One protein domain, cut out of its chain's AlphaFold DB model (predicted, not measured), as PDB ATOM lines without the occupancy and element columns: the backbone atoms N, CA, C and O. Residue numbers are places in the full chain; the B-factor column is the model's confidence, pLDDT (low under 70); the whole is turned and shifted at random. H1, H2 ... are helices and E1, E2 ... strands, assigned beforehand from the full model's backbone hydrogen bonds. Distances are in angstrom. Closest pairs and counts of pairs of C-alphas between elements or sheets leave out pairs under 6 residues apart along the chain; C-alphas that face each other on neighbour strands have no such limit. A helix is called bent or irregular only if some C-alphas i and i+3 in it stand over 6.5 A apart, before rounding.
ATOM      1  N   ILE A  11      15.089   8.305 -35.914       71.50
ATOM      2  CA  ILE A  11      15.732   8.452 -34.604       71.50
ATOM      3  C   ILE A  11      16.871   7.444 -34.374       71.50
ATOM      4  O   ILE A  11      17.725   7.659 -33.517       71.50
ATOM      5  N   LEU A  12      16.939   6.379 -35.180       69.81
ATOM      6  CA  LEU A  12      17.974   5.345 -35.100       69.81
ATOM      7  C   LEU A  12      19.366   5.888 -35.368       69.81
ATOM      8  O   LEU A  12      20.313   5.482 -34.701       69.81
ATOM      9  N   LEU A  13      19.493   6.790 -36.344       72.81
ATOM     10  CA  LEU A  13      20.782   7.371 -36.699       72.81
ATOM     11  C   LEU A  13      21.323   8.200 -35.527       72.81
ATOM     12  O   LEU A  13      22.499   8.109 -35.190       72.81
ATOM     13  N   LEU A  14      20.430   8.933 -34.853       77.50
ATOM     14  CA  LEU A  14      20.751   9.725 -33.670       77.50
ATOM     15  C   LEU A  14      21.115   8.834 -32.474       77.50
ATOM     16  O   LEU A  14      22.125   9.069 -31.818       77.50
ATOM     17  N   LEU A  15      20.335   7.779 -32.216       71.50
ATOM     18  CA  LEU A  15      20.631   6.804 -31.163       71.50
ATOM     19  C   LEU A  15      21.965   6.096 -31.411       71.50
ATOM     20  O   LEU A  15      22.721   5.870 -30.469       71.50
ATOM     21  N   TRP A  16      22.291   5.779 -32.664       74.31
ATOM     22  CA  TRP A  16      23.567   5.160 -32.999       74.31
ATOM     23  C   TRP A  16      24.739   6.084 -32.658       74.31
ATOM     24  O   TRP A  16      25.688   5.638 -32.021       74.31
ATOM     25  N   ILE A  17      24.631   7.375 -32.982       78.06
ATOM     26  CA  ILE A  17      25.635   8.383 -32.617       78.06
ATOM     27  C   ILE A  17      25.737   8.511 -31.089       78.06
ATOM     28  O   ILE A  17      26.823   8.418 -30.533       78.06
ATOM     29  N   ILE A  18      24.619   8.634 -30.372       80.06
ATOM     30  CA  ILE A  18      24.636   8.823 -28.910       80.06
ATOM     31  C   ILE A  18      25.240   7.615 -28.174       80.06
ATOM     32  O   ILE A  18      25.962   7.791 -27.195       80.06
ATOM     33  N   TYR A  19      24.957   6.390 -28.626       75.62
ATOM     34  CA  TYR A  19      25.404   5.178 -27.934       75.62
ATOM     35  C   TYR A  19      26.756   4.650 -28.423       75.62
ATOM     36  O   TYR A  19      27.589   4.264 -27.600       75.62
ATOM     37  N   TYR A  20      26.987   4.592 -29.737       76.75
ATOM     38  CA  TYR A  20      28.208   3.996 -30.280       76.75
ATOM     39  C   TYR A  20      29.366   4.982 -30.353       76.75
ATOM     40  O   TYR A  20      30.498   4.554 -30.155       76.75
ATOM     41  N   ASP A  21      29.130   6.273 -30.577       78.75
ATOM     42  CA  ASP A  21      30.223   7.229 -30.788       78.75
ATOM     43  C   ASP A  21      31.094   7.420 -29.525       78.75
ATOM     44  O   ASP A  21      32.320   7.284 -29.618       78.75
ATOM     45  N   PRO A  22      30.529   7.564 -28.301       81.81
ATOM     46  CA  PRO A  22      31.327   7.579 -27.071       81.81
ATOM     47  C   PRO A  22      32.047   6.251 -26.807       81.81
ATOM     48  O   PRO A  22      33.168   6.238 -26.293       81.81
ATOM     49  N   LEU A  23      31.424   5.123 -27.166       78.06
ATOM     50  CA  LEU A  23      32.014   3.793 -27.012       78.06
ATOM     51  C   LEU A  23      33.219   3.608 -27.944       78.06
ATOM     52  O   LEU A  23      34.288   3.209 -27.486       78.06
ATOM     53  N   LEU A  24      33.062   3.918 -29.232       78.69
ATOM     54  CA  LEU A  24      34.121   3.840 -30.237       78.69
ATOM     55  C   LEU A  24      35.258   4.814 -29.915       78.69
ATOM     56  O   LEU A  24      36.425   4.434 -30.002       78.69
ATOM     57  N   THR A  25      34.933   6.020 -29.442       79.88
ATOM     58  CA  THR A  25      35.919   7.006 -28.974       79.88
ATOM     59  C   THR A  25      36.715   6.478 -27.783       79.88
ATOM     60  O   THR A  25      37.943   6.555 -27.763       79.88
ATOM     61  N   LYS A  26      36.042   5.873 -26.797       78.88
ATOM     62  CA  LYS A  26      36.713   5.260 -25.645       78.88
ATOM     63  C   LYS A  26      37.616   4.096 -26.058       78.88
ATOM     64  O   LYS A  26      38.705   3.972 -25.508       78.88
ATOM     65  N   ILE A  27      37.196   3.275 -27.024       79.00
ATOM     66  CA  ILE A  27      38.019   2.187 -27.580       79.00
ATOM     67  C   ILE A  27      39.258   2.763 -28.269       79.00
ATOM     68  O   ILE A  27      40.370   2.346 -27.953       79.00
ATOM     69  N   LYS A  28      39.090   3.773 -29.129       77.06
ATOM     70  CA  LYS A  28      40.203   4.452 -29.802       77.06
ATOM     71  C   LYS A  28      41.230   5.016 -28.813       77.06
ATOM     72  O   LYS A  28      42.425   4.869 -29.030       77.06
ATOM     73  N   ASN A  29      40.768   5.582 -27.699       79.31
ATOM     74  CA  ASN A  29      41.632   6.177 -26.674       79.31
ATOM     75  C   ASN A  29      42.220   5.160 -25.679       79.31
ATOM     76  O   ASN A  29      43.041   5.526 -24.843       79.31
ATOM     77  N   SER A  30      41.787   3.896 -25.715       71.69
ATOM     78  CA  SER A  30      42.166   2.891 -24.710       71.69
ATOM     79  C   SER A  30      43.506   2.191 -24.967       71.69
ATOM     80  O   SER A  30      43.876   1.327 -24.178       71.69
ATOM     81  N   ASN A  31      44.226   2.530 -26.049       68.88
ATOM     82  CA  ASN A  31      45.426   1.823 -26.545       68.88
ATOM     83  C   ASN A  31      45.246   0.294 -26.692       68.88
ATOM     84  O   ASN A  31      46.217  -0.449 -26.811       68.88
ATOM     85  N   LEU A  32      44.001  -0.189 -26.677       70.44
ATOM     86  CA  LEU A  32      43.645  -1.575 -26.940       70.44
ATOM     87  C   LEU A  32      43.473  -1.734 -28.446       70.44
ATOM     88  O   LEU A  32      42.830  -0.901 -29.089       70.44
ATOM     89  N   GLY A  33      44.018  -2.808 -29.007       70.94
ATOM     90  CA  GLY A  33      43.955  -3.014 -30.443       70.94
ATOM     91  C   GLY A  33      44.689  -4.247 -30.925       70.94
ATOM     92  O   GLY A  33      45.161  -5.069 -30.139       70.94
ATOM     93  N   TYR A  34      44.757  -4.360 -32.243       74.56
ATOM     94  CA  TYR A  34      45.599  -5.321 -32.934       74.56
ATOM     95  C   TYR A  34      46.791  -4.569 -33.511       74.56
ATOM     96  O   TYR A  34      46.607  -3.668 -34.329       74.56
ATOM     97  N   ASP A  35      47.996  -4.953 -33.109       78.50
ATOM     98  CA  ASP A  35      49.195  -4.512 -33.807       78.50
ATOM     99  C   ASP A  35      49.281  -5.266 -35.131       78.50
ATOM    100  O   ASP A  35      49.222  -6.497 -35.175       78.50
ATOM    101  N   ILE A  36      49.350  -4.505 -36.218       80.31
ATOM    102  CA  ILE A  36      49.543  -5.018 -37.563       80.31
ATOM    103  C   ILE A  36      50.867  -4.455 -38.057       80.31
ATOM    104  O   ILE A  36      51.048  -3.239 -38.144       80.31
ATOM    105  N   ASP A  37      51.786  -5.342 -38.386       83.62
ATOM    106  CA  ASP A  37      53.093  -5.024 -38.927       83.62
ATOM    107  C   ASP A  37      53.226  -5.529 -40.366       83.62
ATOM    108  O   ASP A  37      52.541  -6.454 -40.819       83.62
ATOM    109  N   GLY A  38      54.093  -4.855 -41.112       81.19
ATOM    110  CA  GLY A  38      54.489  -5.254 -42.449       81.19
ATOM    111  C   GLY A  38      55.889  -4.764 -42.768       81.19
ATOM    112  O   GLY A  38      56.316  -3.700 -42.321       81.19
ATOM    113  N   VAL A  39      56.606  -5.555 -43.561       81.62
ATOM    114  CA  VAL A  39      57.973  -5.244 -43.985       81.62
ATOM    115  C   VAL A  39      57.978  -4.980 -45.477       81.62
ATOM    116  O   VAL A  39      57.742  -5.888 -46.278       81.62
ATOM    117  N   LYS A  40      58.269  -3.738 -45.849       79.31
ATOM    118  CA  LYS A  40      58.450  -3.337 -47.237       79.31
ATOM    119  C   LYS A  40      59.875  -3.655 -47.671       79.31
ATOM    120  O   LYS A  40      60.833  -3.148 -47.093       79.31
ATOM    121  N   VAL A  41      60.005  -4.449 -48.727       74.38
ATOM    122  CA  VAL A  41      61.293  -4.693 -49.386       74.38
ATOM    123  C   VAL A  41      61.464  -3.645 -50.476       74.38
ATOM    124  O   VAL A  41      60.735  -3.665 -51.470       74.38
ATOM    125  N   ASN A  42      62.396  -2.709 -50.280       69.81
ATOM    126  CA  ASN A  42      62.642  -1.622 -51.233       69.81
ATOM    127  C   ASN A  42      63.472  -2.093 -52.436       69.81
ATOM    128  O   ASN A  42      63.200  -1.693 -53.564       69.81
ATOM    129  N   ASN A  43      64.453  -2.968 -52.200       67.19
ATOM    130  CA  ASN A  43      65.302  -3.542 -53.238       67.19
ATOM    131  C   ASN A  43      65.607  -5.013 -52.919       67.19
ATOM    132  O   ASN A  43      66.091  -5.332 -51.833       67.19
ATOM    133  N   ILE A  44      65.342  -5.904 -53.879       63.56
ATOM    134  CA  ILE A  44      65.571  -7.352 -53.754       63.56
ATOM    135  C   ILE A  44      67.058  -7.739 -53.721       63.56
ATOM    136  O   ILE A  44      67.375  -8.843 -53.287       63.56
ATOM    137  N   TYR A  45      67.952  -6.857 -54.179       64.75
ATOM    138  CA  TYR A  45      69.395  -7.108 -54.240       64.75
ATOM    139  C   TYR A  45      70.157  -6.531 -53.043       64.75
ATOM    140  O   TYR A  45      71.218  -7.038 -52.697       64.75
ATOM    141  N   GLU A  46      69.616  -5.496 -52.397       61.34
ATOM    142  CA  GLU A  46      70.318  -4.753 -51.339       61.34
ATOM    143  C   GLU A  46      69.801  -5.071 -49.924       61.34
ATOM    144  O   GLU A  46      70.322  -4.523 -48.959       61.34
ATOM    145  N   ASN A  47      68.807  -5.962 -49.770       62.75
ATOM    146  CA  ASN A  47      68.207  -6.328 -48.471       62.75
ATOM    147  C   ASN A  47      67.803  -5.109 -47.612       62.75
ATOM    148  O   ASN A  47      67.860  -5.138 -46.383       62.75
ATOM    149  N   VAL A  48      67.382  -4.018 -48.258       69.69
ATOM    150  CA  VAL A  48      66.902  -2.826 -47.554       69.69
ATOM    151  C   VAL A  48      65.424  -3.014 -47.227       69.69
ATOM    152  O   VAL A  48      64.558  -2.960 -48.108       69.69
ATOM    153  N   GLU A  49      65.156  -3.236 -45.943       74.88
ATOM    154  CA  GLU A  49      63.824  -3.453 -45.388       74.88
ATOM    155  C   GLU A  49      63.348  -2.236 -44.592       74.88
ATOM    156  O   GLU A  49      64.050  -1.716 -43.726       74.88
ATOM    157  N   GLU A  50      62.120  -1.805 -44.857       79.56
ATOM    158  CA  GLU A  50      61.450  -0.741 -44.115       79.56
ATOM    159  C   GLU A  50      60.261  -1.339 -43.353       79.56
ATOM    160  O   GLU A  50      59.331  -1.889 -43.950       79.56
ATOM    161  N   LYS A  51      60.302  -1.269 -42.016       80.25
ATOM    162  CA  LYS A  51      59.231  -1.785 -41.152       80.25
ATOM    163  C   LYS A  51      58.154  -0.734 -40.956       80.25
ATOM    164  O   LYS A  51      58.445   0.395 -40.572       80.25
ATOM    165  N   ILE A  52      56.908  -1.136 -41.159       81.94
ATOM    166  CA  ILE A  52      55.737  -0.298 -40.943       81.94
ATOM    167  C   ILE A  52      54.852  -0.997 -39.923       81.94
ATOM    168  O   ILE A  52      54.413  -2.123 -40.148       81.94
ATOM    169  N   ASN A  53      54.569  -0.301 -38.824       80.56
ATOM    170  CA  ASN A  53      53.707  -0.785 -37.756       80.56
ATOM    171  C   ASN A  53      52.480   0.117 -37.657       80.56
ATOM    172  O   ASN A  53      52.596   1.343 -37.674       80.56
ATOM    173  N   PHE A  54      51.309  -0.491 -37.525       80.94
ATOM    174  CA  PHE A  54      50.051   0.206 -37.334       80.94
ATOM    175  C   PHE A  54      49.231  -0.499 -36.256       80.94
ATOM    176  O   PHE A  54      48.928  -1.685 -36.369       80.94
ATOM    177  N   ASN A  55      48.851   0.241 -35.217       79.12
ATOM    178  CA  ASN A  55      47.929  -0.253 -34.204       79.12
ATOM    179  C   ASN A  55      46.495   0.029 -34.664       79.12
ATOM    180  O   ASN A  55      46.097   1.186 -34.805       79.12
ATOM    181  N   PHE A  56      45.727  -1.028 -34.920       75.00
ATOM    182  CA  PHE A  56      44.303  -0.908 -35.203       75.00
ATOM    183  C   PHE A  56      43.512  -0.931 -33.887       75.00
ATOM    184  O   PHE A  56      43.502  -1.974 -33.221       75.00
ATOM    185  N   PRO A  57      42.815   0.159 -33.518       68.38
ATOM    186  CA  PRO A  57      42.103   0.238 -32.251       68.38
ATOM    187  C   PRO A  57      40.975  -0.799 -32.189       68.38
ATOM    188  O   PRO A  57      40.159  -0.930 -33.102       68.38
ATOM    189  N   GLY A  58      40.906  -1.550 -31.094       66.06
ATOM    190  CA  GLY A  58      39.960  -2.648 -30.954       66.06
ATOM    191  C   GLY A  58      40.028  -3.351 -29.604       66.06
ATOM    192  O   GLY A  58      41.047  -3.386 -28.926       66.06
ATOM    193  N   LEU A  59      38.923  -3.975 -29.207       63.25
ATOM    194  CA  LEU A  59      38.872  -4.812 -28.006       63.25
ATOM    195  C   LEU A  59      39.440  -6.205 -28.309       63.25
ATOM    196  O   LEU A  59      38.702  -7.177 -28.468       63.25
ATOM    197  N   ALA A  60      40.765  -6.301 -28.395       54.53
ATOM    198  CA  ALA A  60      41.462  -7.570 -28.545       54.53
ATOM    199  C   ALA A  60      41.722  -8.196 -27.164       54.53
ATOM    200  O   ALA A  60      42.575  -7.742 -26.404       54.53
ATOM    201  N   LYS A  61      41.005  -9.273 -26.820       55.03
ATOM    202  CA  LYS A  61      41.454 -10.173 -25.747       55.03
ATOM    203  C   LYS A  61      42.425 -11.190 -26.346       55.03
ATOM    204  O   LYS A  61      42.090 -11.849 -27.325       55.03
ATOM    205  N   LYS A  62      43.592 -11.364 -25.714       53.72
ATOM    206  CA  LYS A  62      44.612 -12.372 -26.080       53.72
ATOM    207  C   LYS A  62      44.060 -13.812 -26.072       53.72
ATOM    208  O   LYS A  62      44.608 -14.681 -26.736       53.72
ATOM    209  N   TYR A  63      42.958 -14.040 -25.352       57.28
ATOM    210  CA  TYR A  63      42.176 -15.277 -25.332       57.28
ATOM    211  C   TYR A  63      40.719 -15.000 -25.714       57.28
ATOM    212  O   TYR A  63      40.078 -14.122 -25.132       57.28
ATOM    213  N   ILE A  64      40.182 -15.784 -26.652       60.34
ATOM    214  CA  ILE A  64      38.753 -15.789 -26.989       60.34
ATOM    215  C   ILE A  64      38.070 -16.783 -26.036       60.34
ATOM    216  O   ILE A  64      38.303 -17.984 -26.171       60.34
ATOM    217  N   PRO A  65      37.265 -16.333 -25.058       63.19
ATOM    218  CA  PRO A  65      36.561 -17.248 -24.166       63.19
ATOM    219  C   PRO A  65      35.468 -18.022 -24.925       63.19
ATOM    220  O   PRO A  65      34.877 -17.506 -25.875       63.19
ATOM    221  N   GLU A  66      35.156 -19.247 -24.485       66.81
ATOM    222  CA  GLU A  66      34.086 -20.083 -25.070       66.81
ATOM    223  C   GLU A  66      32.698 -19.430 -24.981       66.81
ATOM    224  O   GLU A  66      31.813 -19.684 -25.800       66.81
ATOM    225  N   SER A  67      32.511 -18.557 -23.993       68.69
ATOM    226  CA  SER A  67      31.369 -17.658 -23.913       68.69
ATOM    227  C   SER A  67      31.772 -16.356 -23.230       68.69
ATOM    228  O   SER A  67      32.577 -16.347 -22.299       68.69
ATOM    229  N   LEU A  68      31.234 -15.244 -23.720       73.69
ATOM    230  CA  LEU A  68      31.411 -13.921 -23.142       73.69
ATOM    231  C   LEU A  68      30.059 -13.444 -22.618       73.69
ATOM    232  O   LEU A  68      29.152 -13.179 -23.405       73.69
ATOM    233  N   SER A  69      29.925 -13.333 -21.301       72.88
ATOM    234  CA  SER A  69      28.789 -12.670 -20.668       72.88
ATOM    235  C   SER A  69      29.017 -11.157 -20.684       72.88
ATOM    236  O   SER A  69      29.956 -10.640 -20.082       72.88
ATOM    237  N   LEU A  70      28.175 -10.436 -21.417       73.00
ATOM    238  CA  LEU A  70      28.153  -8.977 -21.452       73.00
ATOM    239  C   LEU A  70      26.947  -8.484 -20.665       73.00
ATOM    240  O   LEU A  70      25.813  -8.853 -20.971       73.00
ATOM    241  N   SER A  71      27.183  -7.651 -19.656       72.25
ATOM    242  CA  SER A  71      26.113  -6.980 -18.928       72.25
ATOM    243  C   SER A  71      25.673  -5.718 -19.673       72.25
ATOM    244  O   SER A  71      26.466  -4.816 -19.938       72.25
ATOM    245  N   PHE A  72      24.386  -5.643 -19.994       67.12
ATOM    246  CA  PHE A  72      23.722  -4.454 -20.516       67.12
ATOM    247  C   PHE A  72      22.749  -3.940 -19.449       67.12
ATOM    248  O   PHE A  72      21.596  -4.361 -19.353       67.12
ATOM    249  N   GLY A  73      23.232  -3.050 -18.578       76.94
ATOM    250  CA  GLY A  73      22.470  -2.619 -17.403       76.94
ATOM    251  C   GLY A  73      22.197  -3.798 -16.465       76.94
ATOM    252  O   GLY A  73      23.129  -4.354 -15.890       76.94
ATOM    253  N   LYS A  74      20.923  -4.189 -16.317       75.88
ATOM    254  CA  LYS A  74      20.501  -5.336 -15.485       75.88
ATOM    255  C   LYS A  74      20.471  -6.674 -16.236       75.88
ATOM    256  O   LYS A  74      20.317  -7.710 -15.596       75.88
ATOM    257  N   SER A  75      20.561  -6.677 -17.567       70.81
ATOM    258  CA  SER A  75      20.502  -7.906 -18.364       70.81
ATOM    259  C   SER A  75      21.903  -8.436 -18.660       70.81
ATOM    260  O   SER A  75      22.846  -7.669 -18.840       70.81
ATOM    261  N   ILE A  76      22.051  -9.760 -18.703       77.31
ATOM    262  CA  ILE A  76      23.306 -10.431 -19.054       77.31
ATOM    263  C   ILE A  76      23.084 -11.161 -20.378       77.31
ATOM    264  O   ILE A  76      22.229 -12.040 -20.478       77.31
ATOM    265  N   VAL A  77      23.845 -10.783 -21.400       76.69
ATOM    266  CA  VAL A  77      23.822 -11.393 -22.731       76.69
ATOM    267  C   VAL A  77      25.035 -12.297 -22.877       76.69
ATOM    268  O   VAL A  77      26.174 -11.837 -22.848       76.69
ATOM    269  N   ASN A  78      24.792 -13.589 -23.082       74.81
ATOM    270  CA  ASN A  78      25.851 -14.566 -23.314       74.81
ATOM    271  C   ASN A  78      26.138 -14.681 -24.813       74.81
ATOM    272  O   ASN A  78      25.352 -15.254 -25.569       74.81
ATOM    273  N   ILE A  79      27.281 -14.156 -25.240       73.75
ATOM    274  CA  ILE A  79      27.772 -14.268 -26.611       73.75
ATOM    275  C   ILE A  79      28.632 -15.521 -26.720       73.75
ATOM    276  O   ILE A  79      29.617 -15.675 -26.001       73.75
ATOM    277  N   LYS A  80      28.277 -16.413 -27.645       72.88
ATOM    278  CA  LYS A  80      29.108 -17.564 -28.012       72.88
ATOM    279  C   LYS A  80      29.798 -17.287 -29.349       72.88
ATOM    280  O   LYS A  80      29.126 -16.808 -30.270       72.88
ATOM    281  N   PRO A  81      31.099 -17.594 -29.495       70.69
ATOM    282  CA  PRO A  81      31.758 -17.579 -30.792       70.69
ATOM    283  C   PRO A  81      30.986 -18.445 -31.790       70.69
ATOM    284  O   PRO A  81      30.476 -19.517 -31.459       70.69
ATOM    285  N   THR A  82      30.877 -17.972 -33.029       67.62
ATOM    286  CA  THR A  82      30.183 -18.727 -34.075       67.62
ATOM    287  C   THR A  82      30.967 -19.995 -34.415       67.62
ATOM    288  O   THR A  82      32.197 -19.993 -34.434       67.62
ATOM    289  N   PHE A 205      39.244  -0.926 -54.818       92.88
ATOM    290  CA  PHE A 205      40.671  -1.142 -54.609       92.88
ATOM    291  C   PHE A 205      41.499   0.119 -54.886       92.88
ATOM    292  O   PHE A 205      42.370   0.467 -54.091       92.88
ATOM    293  N   ILE A 206      41.188   0.852 -55.961       94.56
ATOM    294  CA  ILE A 206      41.830   2.139 -56.272       94.56
ATOM    295  C   ILE A 206      41.573   3.148 -55.148       94.56
ATOM    296  O   ILE A 206      42.498   3.836 -54.717       94.56
ATOM    297  N   LEU A 207      40.337   3.214 -54.644       93.38
ATOM    298  CA  LEU A 207      39.996   4.069 -53.506       93.38
ATOM    299  C   LEU A 207      40.775   3.670 -52.245       93.38
ATOM    300  O   LEU A 207      41.283   4.543 -51.553       93.38
ATOM    301  N   GLN A 208      40.921   2.369 -51.973       92.06
ATOM    302  CA  GLN A 208      41.665   1.859 -50.817       92.06
ATOM    303  C   GLN A 208      43.162   2.178 -50.877       92.06
ATOM    304  O   GLN A 208      43.727   2.600 -49.875       92.06
ATOM    305  N   ILE A 209      43.814   2.001 -52.030       92.62
ATOM    306  CA  ILE A 209      45.253   2.288 -52.175       92.62
ATOM    307  C   ILE A 209      45.549   3.784 -52.043       92.62
ATOM    308  O   ILE A 209      46.574   4.162 -51.471       92.62
ATOM    309  N   ASN A 210      44.666   4.623 -52.584       92.88
ATOM    310  CA  ASN A 210      44.838   6.073 -52.579       92.88
ATOM    311  C   ASN A 210      44.352   6.737 -51.284       92.88
ATOM    312  O   ASN A 210      44.567   7.937 -51.099       92.88
ATOM    313  N   ASP A 211      43.707   5.984 -50.393       93.00
ATOM    314  CA  ASP A 211      43.285   6.497 -49.102       93.00
ATOM    315  C   ASP A 211      44.501   6.861 -48.236       93.00
ATOM    316  O   ASP A 211      45.496   6.136 -48.150       93.00
ATOM    317  N   LYS A 212      44.418   8.026 -47.591       90.00
ATOM    318  CA  LYS A 212      45.463   8.535 -46.693       90.00
ATOM    319  C   LYS A 212      45.199   8.178 -45.229       90.00
ATOM    320  O   LYS A 212      46.063   8.425 -44.392       90.00
ATOM    321  N   ASN A 213      44.023   7.628 -44.926       89.94
ATOM    322  CA  ASN A 213      43.602   7.285 -43.577       89.94
ATOM    323  C   ASN A 213      44.013   5.845 -43.203       89.94
ATOM    324  O   ASN A 213      44.829   5.197 -43.865       89.94
ATOM    325  N   GLU A 214      43.435   5.344 -42.109       86.00
ATOM    326  CA  GLU A 214      43.686   4.013 -41.545       86.00
ATOM    327  C   GLU A 214      43.468   2.887 -42.576       86.00
ATOM    328  O   GLU A 214      44.249   1.936 -42.628       86.00
ATOM    329  N   LEU A 215      42.460   3.005 -43.450       87.38
ATOM    330  CA  LEU A 215      42.162   2.000 -44.478       87.38
ATOM    331  C   LEU A 215      43.308   1.869 -45.492       87.38
ATOM    332  O   LEU A 215      43.710   0.747 -45.820       87.38
ATOM    333  N   GLY A 216      43.874   2.988 -45.942       89.44
ATOM    334  CA  GLY A 216      45.058   2.987 -46.799       89.44
ATOM    335  C   GLY A 216      46.293   2.388 -46.123       89.44
ATOM    336  O   GLY A 216      47.007   1.592 -46.737       89.44
ATOM    337  N   MET A 217      46.528   2.696 -44.841       87.06
ATOM    338  CA  MET A 217      47.644   2.118 -44.071       87.06
ATOM    339  C   MET A 217      47.520   0.597 -43.929       87.06
ATOM    340  O   MET A 217      48.463  -0.132 -44.247       87.06
ATOM    341  N   ILE A 218      46.342   0.103 -43.537       88.50
ATOM    342  CA  ILE A 218      46.062  -1.336 -43.415       88.50
ATOM    343  C   ILE A 218      46.247  -2.034 -44.765       88.50
ATOM    344  O   ILE A 218      46.816  -3.126 -44.834       88.50
ATOM    345  N   THR A 219      45.789  -1.403 -45.849       90.50
ATOM    346  CA  THR A 219      45.922  -1.943 -47.207       90.50
ATOM    347  C   THR A 219      47.392  -2.082 -47.599       90.50
ATOM    348  O   THR A 219      47.794  -3.151 -48.054       90.50
ATOM    349  N   LYS A 220      48.220  -1.057 -47.357       90.25
ATOM    350  CA  LYS A 220      49.670  -1.102 -47.624       90.25
ATOM    351  C   LYS A 220      50.364  -2.213 -46.845       90.25
ATOM    352  O   LYS A 220      51.082  -3.008 -47.445       90.25
ATOM    353  N   ILE A 221      50.098  -2.322 -45.543       89.69
ATOM    354  CA  ILE A 221      50.676  -3.379 -44.704       89.69
ATOM    355  C   ILE A 221      50.293  -4.767 -45.232       89.69
ATOM    356  O   ILE A 221      51.155  -5.629 -45.393       89.69
ATOM    357  N   ARG A 222      49.022  -4.979 -45.602       89.62
ATOM    358  CA  ARG A 222      48.591  -6.246 -46.213       89.62
ATOM    359  C   ARG A 222      49.287  -6.534 -47.542       89.62
ATOM    360  O   ARG A 222      49.632  -7.688 -47.783       89.62
ATOM    361  N   LEU A 223      49.495  -5.526 -48.387       90.69
ATOM    362  CA  LEU A 223      50.231  -5.687 -49.644       90.69
ATOM    363  C   LEU A 223      51.687  -6.100 -49.394       90.69
ATOM    364  O   LEU A 223      52.170  -7.006 -50.067       90.69
ATOM    365  N   TYR A 224      52.356  -5.517 -48.395       89.69
ATOM    366  CA  TYR A 224      53.709  -5.931 -48.007       89.69
ATOM    367  C   TYR A 224      53.740  -7.357 -47.453       89.69
ATOM    368  O   TYR A 224      54.590  -8.150 -47.846       89.69
ATOM    369  N   ASN A 225      52.758  -7.746 -46.641       87.44
ATOM    370  CA  ASN A 225      52.668  -9.121 -46.141       87.44
ATOM    371  C   ASN A 225      52.452 -10.132 -47.280       87.44
ATOM    372  O   ASN A 225      53.057 -11.203 -47.283       87.44
ATOM    373  N   LEU A 226      51.653  -9.783 -48.295       88.94
ATOM    374  CA  LEU A 226      51.504 -10.600 -49.503       88.94
ATOM    375  C   LEU A 226      52.795 -10.660 -50.329       88.94
ATOM    376  O   LEU A 226      53.148 -11.736 -50.809       88.94
ATOM    377  N   GLN A 227      53.511  -9.540 -50.468       86.75
ATOM    378  CA  GLN A 227      54.813  -9.493 -51.141       86.75
ATOM    379  C   GLN A 227      55.796 -10.483 -50.497       86.75
ATOM    380  O   GLN A 227      56.451 -11.244 -51.209       86.75
ATOM    381  N   GLN A 228      55.845 -10.525 -49.164       83.06
ATOM    382  CA  GLN A 228      56.722 -11.432 -48.422       83.06
ATOM    383  C   GLN A 228      56.352 -12.906 -48.611       83.06
ATOM    384  O   GLN A 228      57.230 -13.736 -48.842       83.06
ATOM    385  N   LEU A 229      55.058 -13.236 -48.586       85.88
ATOM    386  CA  LEU A 229      54.595 -14.604 -48.841       85.88
ATOM    387  C   LEU A 229      54.992 -15.089 -50.240       85.88
ATOM    388  O   LEU A 229      55.456 -16.216 -50.403       85.88
ATOM    389  N   VAL A 230      54.838 -14.242 -51.261       84.00
ATOM    390  CA  VAL A 230      55.258 -14.579 -52.630       84.00
ATOM    391  C   VAL A 230      56.774 -14.764 -52.701       84.00
ATOM    392  O   VAL A 230      57.243 -15.708 -53.331       84.00
ATOM    393  N   TYR A 231      57.541 -13.907 -52.028       77.94
ATOM    394  CA  TYR A 231      58.998 -13.999 -51.997       77.94
ATOM    395  C   TYR A 231      59.502 -15.306 -51.370       77.94
ATOM    396  O   TYR A 231      60.388 -15.950 -51.936       77.94
ATOM    397  N   GLN A 232      58.915 -15.724 -50.246       76.25
ATOM    398  CA  GLN A 232      59.228 -17.002 -49.599       76.25
ATOM    399  C   GLN A 232      58.926 -18.182 -50.531       76.25
ATOM    400  O   GLN A 232      59.818 -18.975 -50.814       76.25
ATOM    401  N   ASN A 233      57.733 -18.213 -51.134       77.50
ATOM    402  CA  ASN A 233      57.351 -19.277 -52.070       77.50
ATOM    403  C   ASN A 233      58.302 -19.388 -53.279       77.50
ATOM    404  O   ASN A 233      58.600 -20.488 -53.739       77.50
ATOM    405  N   VAL A 234      58.797 -18.261 -53.808       72.50
ATOM    406  CA  VAL A 234      59.756 -18.266 -54.928       72.50
ATOM    407  C   VAL A 234      61.121 -18.806 -54.499       72.50
ATOM    408  O   VAL A 234      61.748 -19.529 -55.275       72.50
ATOM    409  N   LYS A 235      61.589 -18.489 -53.286       65.81
ATOM    410  CA  LYS A 235      62.827 -19.065 -52.741       65.81
ATOM    411  C   LYS A 235      62.706 -20.572 -52.541       65.81
ATOM    412  O   LYS A 235      63.596 -21.290 -52.981       65.81
ATOM    413  N   ASP A 236      61.598 -21.032 -51.970       65.62
ATOM    414  CA  ASP A 236      61.372 -22.451 -51.681       65.62
ATOM    415  C   ASP A 236      61.208 -23.291 -52.960       65.62
ATOM    416  O   ASP A 236      61.563 -24.460 -52.979       65.62
ATOM    417  N   SER A 237      60.733 -22.696 -54.062       61.03
ATOM    418  CA  SER A 237      60.626 -23.369 -55.371       61.03
ATOM    419  C   SER A 237      61.946 -23.504 -56.148       61.03
ATOM    420  O   SER A 237      61.977 -24.169 -57.183       61.03
ATOM    421  N   LYS A 238      63.017 -22.831 -55.703       56.41
ATOM    422  CA  LYS A 238      64.340 -22.828 -56.355       56.41
ATOM    423  C   LYS A 238      65.342 -23.805 -55.719       56.41
ATOM    424  O   LYS A 238      66.513 -23.769 -56.100       56.41
TER     425      LYS A 238
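AT A GLANCE: This is residues 11 to 82 and 205 to 238 of the 239 residues of an uncharacterized protein of Rhizophagus irregularis (strain DAOM 181602 / DAOM 197198 / MUCL 43194) (UniProt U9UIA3). A long two-stranded hairpin, E1 and E2, has helix H3 packed slantwise over it, nearer to E1 than to E2, while helix H1 extends from the hairpin's open end, its residues 11 to 23 sticking out. Short helix H2 makes a corner with the beginning of H3, and a second, small hairpin, E3 and E4, lies off by itself at the end of residues 58 to 67. The 106 printed residues hold three named helices and four named strands, in the order H1 E1 E2 E3 E4 H2 H3, a mixed class with two antiparallel sheets of two strands each. The whole is only just extended, close to loose, with a radius of gyration of the C-alphas of 19.8 A and an elongated outline of 62 by 33 by 24 A.

HOW THE PARTS SIT: H1, residues 11 to 29, has a kink of 29 degrees near residue 20. It is neither bent nor irregular, but only just: C-alphas 19 and 22 are 6.4 A apart. E1, residues 33 to 43, and E2, residues 48 to 57, form an antiparallel hairpin at 161 degrees, with N 34 and O 56 within hydrogen-bond range at 2.9 A and N 54 and O 36 at 2.8 A. The closest C-alphas of H1 and E2 are those of Lys 28 and Pro 57, 5.2 A apart. E3, residues 68 to 72, and E4, residues 75 to 79, form another antiparallel hairpin at 151 degrees, with N 70 and O 77 within hydrogen-bond range at 2.8 A. Both strands are apart from H1, E1 and E2. H2, residues 205 to 210, touches residues 215 to 220 of H3, residues 214 to 236. Their closest C-alphas, those of Gln 208 and Gly 216, are 5.4 A apart, and their lines are only just about perpendicular, at 71 degrees. H3 has 13 pairs of C-alphas within 8 A of E1, the closest being Gly 38 and Ile 221 at 4.8 A. With E2 it has 3 such pairs, the closest being Ile 52 and Ile 221 at 7.0 A. Every O i to N i+4 pair is within hydrogen-bond range in H2 and H3, and 13 of 15 are in H1.

IN THESE COORDINATES: H1 begins with C-alpha 11 at (15.732, 8.452, -34.604) and is 27.2 A long. E1 is 31.2 A long and ends with C-alpha 43 at (65.302, -3.542, -53.238); E2 is 29.3 A long. E3 is 12.5 A, E4 12.7 A and H2 8.6 A long. H3 is 33.4 A long and ends with C-alpha 236 at (61.372, -22.451, -51.681).

THE WHOLE: The two C-alphas farthest apart, those of Lys 74 and Lys 238, are 62.4 A apart. Residues 83 to 204 are not printed, and C-alphas 82 and 205 are 29.0 A apart across the cut. Of the links that are printed whole, none is long. The mean pLDDT of the printed part is 76.6, and 26 residues are under 70, among them 42 to 48, 57 to 67 and 235 to 238.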